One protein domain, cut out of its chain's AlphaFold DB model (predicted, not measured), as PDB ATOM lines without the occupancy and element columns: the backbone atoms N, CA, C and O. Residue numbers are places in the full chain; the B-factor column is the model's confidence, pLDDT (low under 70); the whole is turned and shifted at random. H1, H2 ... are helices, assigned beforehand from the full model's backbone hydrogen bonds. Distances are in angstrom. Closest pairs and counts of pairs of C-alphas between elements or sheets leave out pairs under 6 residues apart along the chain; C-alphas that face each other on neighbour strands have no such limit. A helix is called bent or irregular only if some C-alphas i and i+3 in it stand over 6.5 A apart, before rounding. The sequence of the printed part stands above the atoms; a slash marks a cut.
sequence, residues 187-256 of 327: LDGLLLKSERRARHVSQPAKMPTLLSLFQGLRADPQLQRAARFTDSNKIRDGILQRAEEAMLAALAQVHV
ATOM      1  N   LEU A 187     149.350 207.336 162.625       93.88
ATOM      2  CA  LEU A 187     148.968 207.913 163.914       93.88
ATOM      3  C   LEU A 187     147.715 208.791 163.826       93.88
ATOM      4  O   LEU A 187     146.970 208.869 164.794       93.88
ATOM      5  N   ASP A 188     147.422 209.382 162.668       93.56
ATOM      6  CA  ASP A 188     146.152 210.067 162.401       93.56
ATOM      7  C   ASP A 188     144.946 209.122 162.525       93.56
ATOM      8  O   ASP A 188     143.882 209.507 163.021       93.56
ATOM      9  N   GLY A 189     145.137 207.862 162.128       91.69
ATOM     10  CA  GLY A 189     144.174 206.781 162.289       91.69
ATOM     11  C   GLY A 189     143.957 206.351 163.737       91.69
ATOM     12  O   GLY A 189     142.894 205.824 164.033       91.69
ATOM     13  N   LEU A 190     144.905 206.605 164.642       92.38
ATOM     14  CA  LEU A 190     144.745 206.332 166.071       92.38
ATOM     15  C   LEU A 190     144.343 207.588 166.839       92.38
ATOM     16  O   LEU A 190     143.215 207.665 167.307       92.38
ATOM     17  N   LEU A 191     145.234 208.576 166.921       93.06
ATOM     18  CA  LEU A 191     145.131 209.728 167.817       93.06
ATOM     19  C   LEU A 191     143.923 210.617 167.494       93.06
ATOM     20  O   LEU A 191     143.113 210.908 168.370       93.06
ATOM     21  N   LEU A 192     143.744 211.011 166.227       92.38
ATOM     22  CA  LEU A 192     142.610 211.870 165.864       92.38
ATOM     23  C   LEU A 192     141.284 211.105 165.842       92.38
ATOM     24  O   LEU A 192     140.237 211.674 166.158       92.38
ATOM     25  N   LYS A 193     141.288 209.826 165.439       93.00
ATOM     26  CA  LYS A 193     140.063 209.012 165.471       93.00
ATOM     27  C   LYS A 193     139.618 208.744 166.911       93.00
ATOM     28  O   LYS A 193     138.423 208.864 167.179       93.00
ATOM     29  N   SER A 194     140.540 208.425 167.824       93.12
ATOM     30  CA  SER A 194     140.219 208.204 169.237       93.12
ATOM     31  C   SER A 194     139.750 209.488 169.911       93.12
ATOM     32  O   SER A 194     138.739 209.451 170.602       93.12
ATOM     33  N   GLU A 195     140.394 210.628 169.635       91.12
ATOM     34  CA  GLU A 195     139.950 211.936 170.129       91.12
ATOM     35  C   GLU A 195     138.513 212.246 169.688       91.12
ATOM     36  O   GLU A 195     137.664 212.584 170.513       91.12
ATOM     37  N   ARG A 196     138.201 212.090 168.393       91.06
ATOM     38  CA  ARG A 196     136.830 212.293 167.897       91.06
ATOM     39  C   ARG A 196     135.840 211.362 168.592       91.06
ATOM     40  O   ARG A 196     134.772 211.810 168.995       91.06
ATOM     41  N   ARG A 197     136.193 210.085 168.765       90.19
ATOM     42  CA  ARG A 197     135.339 209.097 169.441       90.19
ATOM     43  C   ARG A 197     135.086 209.464 170.903       90.19
ATOM     44  O   ARG A 197     133.941 209.383 171.334       90.19
ATOM     45  N   ALA A 198     136.109 209.916 171.626       87.81
ATOM     46  CA  ALA A 198     135.992 210.364 173.011       87.81
ATOM     47  C   ALA A 198     135.038 211.566 173.145       87.81
ATOM     48  O   ALA A 198     134.170 211.575 174.014       87.81
ATOM     49  N   ARG A 199     135.116 212.538 172.223       85.75
ATOM     50  CA  ARG A 199     134.249 213.736 172.216       85.75
ATOM     51  C   ARG A 199     132.764 213.444 171.967       85.75
ATOM     52  O   ARG A 199     131.923 214.276 172.290       85.75
ATOM     53  N   HIS A 200     132.423 212.292 171.390       80.81
ATOM     54  CA  HIS A 200     131.031 211.906 171.126       80.81
ATOM     55  C   HIS A 200     130.351 211.181 172.301       80.81
ATOM     56  O   HIS A 200     129.174 210.832 172.202       80.81
ATOM     57  N   VAL A 201     131.049 210.968 173.421       75.75
ATOM     58  CA  VAL A 201     130.482 210.341 174.621       75.75
ATOM     59  C   VAL A 201     129.777 211.408 175.469       75.75
ATOM     60  O   VAL A 201     130.422 212.260 176.065       75.75
ATOM     61  N   SER A 202     128.440 211.368 175.531       59.28
ATOM     62  CA  SER A 202     127.609 212.413 176.167       59.28
ATOM     63  C   SER A 202     127.809 212.572 177.680       59.28
ATOM     64  O   SER A 202     127.508 213.629 178.226       59.28
ATOM     65  N   GLN A 203     128.291 211.527 178.354       62.78
ATOM     66  CA  GLN A 203     128.728 211.546 179.751       62.78
ATOM     67  C   GLN A 203     129.945 210.626 179.866       62.78
ATOM     68  O   GLN A 203     129.768 209.406 179.953       62.78
ATOM     69  N   PRO A 204     131.175 211.154 179.787       65.12
ATOM     70  CA  PRO A 204     132.346 210.317 179.956       65.12
ATOM     71  C   PRO A 204     132.321 209.736 181.371       65.12
ATOM     72  O   PRO A 204     132.247 210.461 182.363       65.12
ATOM     73  N   ALA A 205     132.348 208.406 181.469       71.44
ATOM     74  CA  ALA A 205     132.636 207.756 182.737       71.44
ATOM     75  C   ALA A 205     133.998 208.254 183.249       71.44
ATOM     76  O   ALA A 205     134.864 208.632 182.448       71.44
ATOM     77  N   LYS A 206     134.197 208.235 184.575       83.06
ATOM     78  CA  LYS A 206     135.501 208.543 185.180       83.06
ATOM     79  C   LYS A 206     136.589 207.777 184.421       83.06
ATOM     80  O   LYS A 206     136.459 206.560 184.270       83.06
ATOM     81  N   MET A 207     137.623 208.484 183.944       89.00
ATOM     82  CA  MET A 207     138.704 207.847 183.193       89.00
ATOM     83  C   MET A 207     139.279 206.692 184.034       89.00
ATOM     84  O   MET A 207     139.633 206.926 185.200       89.00
ATOM     85  N   PRO A 208     139.360 205.462 183.489       92.00
ATOM     86  CA  PRO A 208     140.035 204.363 184.163       92.00
ATOM     87  C   PRO A 208     141.497 204.724 184.430       92.00
ATOM     88  O   PRO A 208     142.076 205.552 183.731       92.00
ATOM     89  N   THR A 209     142.125 204.086 185.415       93.81
ATOM     90  CA  THR A 209     143.551 204.341 185.637       93.81
ATOM     91  C   THR A 209     144.366 203.890 184.429       93.81
ATOM     92  O   THR A 209     144.030 202.881 183.796       93.81
ATOM     93  N   LEU A 210     145.467 204.573 184.125       93.56
ATOM     94  CA  LEU A 210     146.345 204.200 183.011       93.56
ATOM     95  C   LEU A 210     146.876 202.768 183.171       93.56
ATOM     96  O   LEU A 210     146.972 202.023 182.195       93.56
ATOM     97  N   LEU A 211     147.128 202.339 184.412       93.50
ATOM     98  CA  LEU A 211     147.496 200.957 184.713       93.50
ATOM     99  C   LEU A 211     146.367 199.966 184.384       93.50
ATOM    100  O   LEU A 211     146.643 198.904 183.824       93.50
ATOM    101  N   SER A 212     145.107 200.296 184.690       94.25
ATOM    102  CA  SER A 212     143.963 199.437 184.349       94.25
ATOM    103  C   SER A 212     143.750 199.339 182.837       94.25
ATOM    104  O   SER A 212     143.513 198.242 182.328       94.25
ATOM    105  N   LEU A 213     143.931 200.442 182.100       93.56
ATOM    106  CA  LEU A 213     143.907 200.442 180.635       93.56
ATOM    107  C   LEU A 213     145.023 199.556 180.079       93.56
ATOM    108  O   LEU A 213     144.761 198.694 179.244       93.56
ATOM    109  N   PHE A 214     146.251 199.693 180.589       91.94
ATOM    110  CA  PHE A 214     147.377 198.850 180.187       91.94
ATOM    111  C   PHE A 214     147.120 197.358 180.460       91.94
ATOM    112  O   PHE A 214     147.387 196.510 179.608       91.94
ATOM    113  N   GLN A 215     146.563 197.021 181.627       93.00
ATOM    114  CA  GLN A 215     146.166 195.651 181.958       93.00
ATOM    115  C   GLN A 215     145.066 195.133 181.022       93.00
ATOM    116  O   GLN A 215     145.146 193.985 180.588       93.00
ATOM    117  N   GLY A 216     144.091 195.973 180.665       93.94
ATOM    118  CA  GLY A 216     143.045 195.653 179.693       93.94
ATOM    119  C   GLY A 216     143.607 195.372 178.298       93.94
ATOM    120  O   GLY A 216     143.315 194.324 177.724       93.94
ATOM    121  N   LEU A 217     144.494 196.240 177.798       93.19
ATOM    122  CA  LEU A 217     145.212 196.034 176.533       93.19
ATOM    123  C   LEU A 217     146.002 194.719 176.546       93.19
ATOM    124  O   LEU A 217     146.013 193.984 175.561       93.19
ATOM    125  N   ARG A 218     146.650 194.405 177.675       91.62
ATOM    126  CA  ARG A 218     147.372 193.145 177.855       91.62
ATOM    127  C   ARG A 218     146.428 191.953 177.940       91.62
ATOM    128  O   ARG A 218     146.842 190.880 177.540       91.62
ATOM    129  N   ALA A 219     145.217 192.073 178.468       94.75
ATOM    130  CA  ALA A 219     144.280 190.954 178.579       94.75
ATOM    131  C   ALA A 219     143.581 190.621 177.249       94.75
ATOM    132  O   ALA A 219     143.137 189.489 177.068       94.75
ATOM    133  N   ASP A 220     143.509 191.576 176.320       96.06
ATOM    134  CA  ASP A 220     142.860 191.414 175.020       96.06
ATOM    135  C   ASP A 220     143.711 190.551 174.053       96.06
ATOM    136  O   ASP A 220     144.784 190.974 173.599       96.06
ATOM    137  N   PRO A 221     143.249 189.342 173.669       94.88
ATOM    138  CA  PRO A 221     144.021 188.455 172.804       94.88
ATOM    139  C   PRO A 221     144.166 188.954 171.359       94.88
ATOM    140  O   PRO A 221     145.079 188.510 170.657       94.88
ATOM    141  N   GLN A 222     143.266 189.824 170.887       95.56
ATOM    142  CA  GLN A 222     143.360 190.450 169.571       95.56
ATOM    143  C   GLN A 222     144.506 191.463 169.567       95.56
ATOM    144  O   GLN A 222     145.363 191.403 168.684       95.56
ATOM    145  N   LEU A 223     144.577 192.321 170.588       95.12
ATOM    146  CA  LEU A 223     145.645 193.312 170.737       95.12
ATOM    147  C   LEU A 223     147.013 192.663 170.981       95.12
ATOM    148  O   LEU A 223     147.985 193.046 170.329       95.12
ATOM    149  N   GLN A 224     147.090 191.617 171.812       94.06
ATOM    150  CA  GLN A 224     148.338 190.865 172.030       94.06
ATOM    151  C   GLN A 224     148.948 190.309 170.732       94.06
ATOM    152  O   GLN A 224     150.166 190.209 170.609       94.06
ATOM    153  N   ARG A 225     148.107 189.898 169.774       95.00
ATOM    154  CA  ARG A 225     148.537 189.254 168.519       95.00
ATOM    155  C   ARG A 225     148.592 190.216 167.332       95.00
ATOM    156  O   ARG A 225     148.928 189.792 166.216       95.00
ATOM    157  N   ALA A 226     148.234 191.481 167.552       96.31
ATOM    158  CA  ALA A 226     148.139 192.489 166.514       96.31
ATOM    159  C   ALA A 226     149.525 192.897 166.010       96.31
ATOM    160  O   ALA A 226     149.808 192.710 164.832       96.31
ATOM    161  N   ALA A 227     150.413 193.389 166.873       94.56
ATOM    162  CA  ALA A 227     151.781 193.721 166.477       94.56
ATOM    163  C   ALA A 227     152.652 192.457 166.390       94.56
ATOM    164  O   ALA A 227     152.663 191.623 167.293       94.56
ATOM    165  N   ARG A 228     153.399 192.306 165.295       94.69
ATOM    166  CA  ARG A 228     154.263 191.153 165.011       94.69
ATOM    167  C   ARG A 228     155.663 191.622 164.662       94.69
ATOM    168  O   ARG A 228     155.833 192.674 164.053       94.69
ATOM    169  N   PHE A 229     156.685 190.820 164.960       91.94
ATOM    170  CA  PHE A 229     158.077 191.164 164.633       91.94
ATOM    171  C   PHE A 229     158.316 191.414 163.138       91.94
ATOM    172  O   PHE A 229     159.127 192.272 162.807       91.94
ATOM    173  N   THR A 230     157.552 190.764 162.259       94.50
ATOM    174  CA  THR A 230     157.626 190.922 160.797       94.50
ATOM    175  C   THR A 230     157.021 192.219 160.263       94.50
ATOM    176  O   THR A 230     157.256 192.554 159.108       94.50
ATOM    177  N   ASP A 231     156.228 192.939 161.060       93.75
ATOM    178  CA  ASP A 231     155.651 194.216 160.634       93.75
ATOM    179  C   ASP A 231     156.749 195.267 160.461       93.75
ATOM    180  O   ASP A 231     157.558 195.462 161.373       93.75
ATOM    181  N   SER A 232     156.750 195.990 159.343       88.88
ATOM    182  CA  SER A 232     157.670 197.118 159.169       88.88
ATOM    183  C   SER A 232     157.339 198.233 160.163       88.88
ATOM    184  O   SER A 232     158.223 198.708 160.870       88.88
ATOM    185  N   ASN A 233     156.054 198.573 160.300       90.38
ATOM    186  CA  ASN A 233     155.557 199.501 161.306       90.38
ATOM    187  C   ASN A 233     154.517 198.809 162.208       90.38
ATOM    188  O   ASN A 233     153.471 198.366 161.738       90.38
ATOM    189  N   LYS A 234     154.784 198.733 163.521       91.62
ATOM    190  CA  LYS A 234     153.925 198.001 164.478       91.62
ATOM    191  C   LYS A 234     152.539 198.628 164.668       91.62
ATOM    192  O   LYS A 234     151.605 197.926 165.049       91.62
ATOM    193  N   ILE A 235     152.398 199.924 164.394       92.12
ATOM    194  CA  ILE A 235     151.128 200.646 164.477       92.12
ATOM    195  C   ILE A 235     150.346 200.450 163.180       92.12
ATOM    196  O   ILE A 235     149.271 199.854 163.205       92.12
ATOM    197  N   ARG A 236     150.905 200.889 162.046       93.44
ATOM    198  CA  ARG A 236     150.239 200.845 160.739       93.44
ATOM    199  C   ARG A 236     149.988 199.421 160.261       93.44
ATOM    200  O   ARG A 236     148.863 199.089 159.907       93.44
ATOM    201  N   ASP A 237     151.023 198.585 160.248       94.00
ATOM    202  CA  ASP A 237     150.934 197.228 159.697       94.00
ATOM    203  C   ASP A 237     150.446 196.217 160.737       94.00
ATOM    204  O   ASP A 237     150.020 195.122 160.379       94.00
ATOM    205  N   GLY A 238     150.505 196.585 162.020       95.69
ATOM    206  CA  GLY A 238     150.064 195.773 163.146       95.69
ATOM    207  C   GLY A 238     148.692 196.168 163.656       95.69
ATOM    208  O   GLY A 238     147.673 195.612 163.241       95.69
ATOM    209  N   ILE A 239     148.686 197.108 164.596       95.94
ATOM    210  CA  ILE A 239     147.498 197.519 165.347       95.94
ATOM    211  C   ILE A 239     146.361 197.953 164.422       95.94
ATOM    212  O   ILE A 239     145.271 197.404 164.529       95.94
ATOM    213  N   LEU A 240     146.605 198.856 163.473       95.31
ATOM    214  CA  LEU A 240     145.557 199.354 162.580       95.31
ATOM    215  C   LEU A 240     145.017 198.277 161.631       95.31
ATOM    216  O   LEU A 240     143.825 198.231 161.362       95.31
ATOM    217  N   GLN A 241     145.848 197.350 161.158       95.69
ATOM    218  CA  GLN A 241     145.356 196.291 160.271       95.69
ATOM    219  C   GLN A 241     144.582 195.190 161.001       95.69
ATOM    220  O   GLN A 241     143.738 194.533 160.392       95.69
ATOM    221  N   ARG A 242     144.905 194.914 162.270       97.12
ATOM    222  CA  ARG A 242     144.430 193.698 162.959       97.12
ATOM    223  C   ARG A 242     143.604 193.945 164.211       97.12
ATOM    224  O   ARG A 242     142.912 193.029 164.651       97.12
ATOM    225  N   ALA A 243     143.672 195.138 164.787       96.88
ATOM    226  CA  ALA A 243     143.033 195.475 166.054       96.88
ATOM    227  C   ALA A 243     142.646 196.962 166.156       96.88
ATOM    228  O   ALA A 243     142.629 197.500 167.262       96.88
ATOM    229  N   GLU A 244     142.338 197.629 165.033       95.75
ATOM    230  CA  GLU A 244     142.007 199.064 165.017       95.75
ATOM    231  C   GLU A 244     140.865 199.383 165.978       95.75
ATOM    232  O   GLU A 244     141.045 200.191 166.880       95.75
ATOM    233  N   GLU A 245     139.722 198.707 165.851       95.75
ATOM    234  CA  GLU A 245     138.559 198.985 166.701       95.75
ATOM    235  C   GLU A 245     138.820 198.725 168.188       95.75
ATOM    236  O   GLU A 245     138.414 199.529 169.026       95.75
ATOM    237  N   ALA A 246     139.533 197.645 168.522       95.56
ATOM    238  CA  ALA A 246     139.893 197.336 169.905       95.56
ATOM    239  C   ALA A 246     140.816 198.419 170.490       95.56
ATOM    240  O   ALA A 246     140.587 198.903 171.600       95.56
ATOM    241  N   MET A 247     141.814 198.867 169.719       95.94
ATOM    242  CA  MET A 247     142.707 199.947 170.137       95.94
ATOM    243  C   MET A 247     141.970 201.287 170.241       95.94
ATOM    244  O   MET A 247     142.137 201.999 171.225       95.94
ATOM    245  N   LEU A 248     141.123 201.636 169.270       95.12
ATOM    246  CA  LEU A 248     140.341 202.873 169.297       95.12
ATOM    247  C   LEU A 248     139.370 202.905 170.478       95.12
ATOM    248  O   LEU A 248     139.207 203.956 171.094       95.12
ATOM    249  N   ALA A 249     138.746 201.775 170.818       92.88
ATOM    250  CA  ALA A 249     137.890 201.666 171.993       92.88
ATOM    251  C   ALA A 249     138.673 201.859 173.303       92.88
ATOM    252  O   ALA A 249     138.157 202.469 174.238       92.88
ATOM    253  N   ALA A 250     139.919 201.381 173.375       93.44
ATOM    254  CA  ALA A 250     140.792 201.625 174.518       93.44
ATOM    255  C   ALA A 250     141.234 203.097 174.601       93.44
ATOM    256  O   ALA A 250     141.054 203.735 175.634       93.44
ATOM    257  N   LEU A 251     141.747 203.663 173.505       92.94
ATOM    258  CA  LEU A 251     142.250 205.040 173.464       92.94
ATOM    259  C   LEU A 251     141.148 206.088 173.661       92.94
ATOM    260  O   LEU A 251     141.407 207.128 174.253       92.94
ATOM    261  N   ALA A 252     139.917 205.826 173.212       92.88
ATOM    262  CA  ALA A 252     138.791 206.747 173.397       92.88
ATOM    263  C   ALA A 252     138.341 206.887 174.864       92.88
ATOM    264  O   ALA A 252     137.539 207.765 175.170       92.88
ATOM    265  N   GLN A 253     138.832 206.028 175.763       91.81
ATOM    266  CA  GLN A 253     138.605 206.172 177.202       91.81
ATOM    267  C   GLN A 253     139.551 207.190 177.838       91.81
ATOM    268  O   GLN A 253     139.285 207.603 178.960       91.81
ATOM    269  N   VAL A 254     140.633 207.584 177.155       90.69
ATOM    270  CA  VAL A 254     141.618 208.534 177.680       90.69
ATOM    271  C   VAL A 254     141.115 209.958 177.470       90.69
ATOM    272  O   VAL A 254     140.953 210.413 176.337       90.69
ATOM    273  N   HIS A 255     140.881 210.663 178.571       88.00
ATOM    274  CA  HIS A 255     140.505 212.071 178.604       88.00
ATOM    275  C   HIS A 255     141.055 212.707 179.885       88.00
ATOM    276  O   HIS A 255     141.172 212.037 180.908       88.00
ATOM    277  N   VAL A 256     141.464 213.973 179.803       87.88
ATOM    278  CA  VAL A 256     142.084 214.712 180.911       87.88
ATOM    279  C   VAL A 256     141.424 216.085 180.977       87.88
ATOM    280  O   VAL A 256     141.487 216.831 179.996       87.88
TER     281      VAL A 256
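AT A GLANCE: This is residues 187 to 256 of the 327 residues of an uncharacterized protein of Verticillium dahliae (UniProt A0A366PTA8). A kinked helix, H4, has H1 side by side with it, while the short H3 packs on residues 239 to 247 of H4 and H2 reaches residues 247 to 250 of H4 at a steep slant with few contacts; H1 stays clear of both H2 and H3. H1 and H4 run roughly along the longest axis, and the two links without a named element, residues 200 to 209 and residues 225 to 233, loop out toward its opposite ends. The printed part has 70 residues, with four named helices in the order H1, H2, H3, H4 and no named strand, and its class is all helix. The whole is compact, with a radius of gyration of the C-alphas of 12.5 A, yet its outline is elongated, with spans of 40 by 24 by 15 A.

IN THESE COORDINATES: The printed part opens with H1, residues 187 to 199, which begins at C-alpha 187 at (148.968, 207.913, 163.914) and is 17.9 A long from first to last C-alpha. H1 is neither bent nor irregular, but only just: C-alphas 189 and 192 are 6.4 A apart. After residues 200 to 209 comes H2, residues 210 to 219, which begins at C-alpha 210 at (146.345, 204.200, 183.011) and is 14.1 A long. Asp 220 separates it from H3, residues 221 to 224, with four residues and 5.0 A from first to last C-alpha. Residues 225 to 233 lead to H4, residues 234 to 251, the longest helix with 18 residues and 16.3 A from first to last C-alpha, ending at C-alpha 251 at (142.250, 205.040, 173.464). H4 is irregular: C-alphas 242 and 245 are 8.7 A apart, and it has a kink of 98 degrees near residue 245. Residues 252 to 256 follow it.

HOW THE PARTS SIT: H4 is the hub, touching three other helices. H1 and H4 touch, with 15 pairs of C-alphas within 8 A; their closest C-alphas are those of Ser 194 and Leu 248, 5.3 A apart. They run the same way at a shallow tilt of 9 degrees, though the line of H4 is a rough one. H3 touches H4 at residues 239 to 247 of H4 alone, and the closest C-alphas are those of Leu 223 and Ala 243, 5.8 A apart. H2 and H4 only just touch, with 3 pairs of C-alphas within 8 A, through residues 247 to 250 of H4 alone; the closest C-alphas are those of Leu 213 and Ala 250, 7.0 A apart. H2 and H4 run opposite ways at a steep tilt of 59 degrees. H2 and H3 touch only at the corner by their link, and only just, with 3 pairs within 8 A; the closest C-alphas are those of Arg 218 and Gln 224, 6.3 A apart. H1 is apart from H2 and from H3. Every O i to N i+4 pair is within hydrogen-bond range in H2, against 7 of 9 in H1 and 9 of 14 in H4. H3 is too short for such a pair, and its one O i to N i+3 pair is not within range.

THE WHOLE: The two C-alphas farthest apart are those of Gln 203 and Thr 230, at 40.2 A. The C-alphas of Leu 187 and Val 256, the first and last printed, are 19.6 A apart. The printed part has no cut. The link from H2 to H3 is tight, those from H1 to H2 and from H3 to H4 are short, and there is no long link. The mean pLDDT of the printed part is 91.0; residues 202 to 204 are under 70.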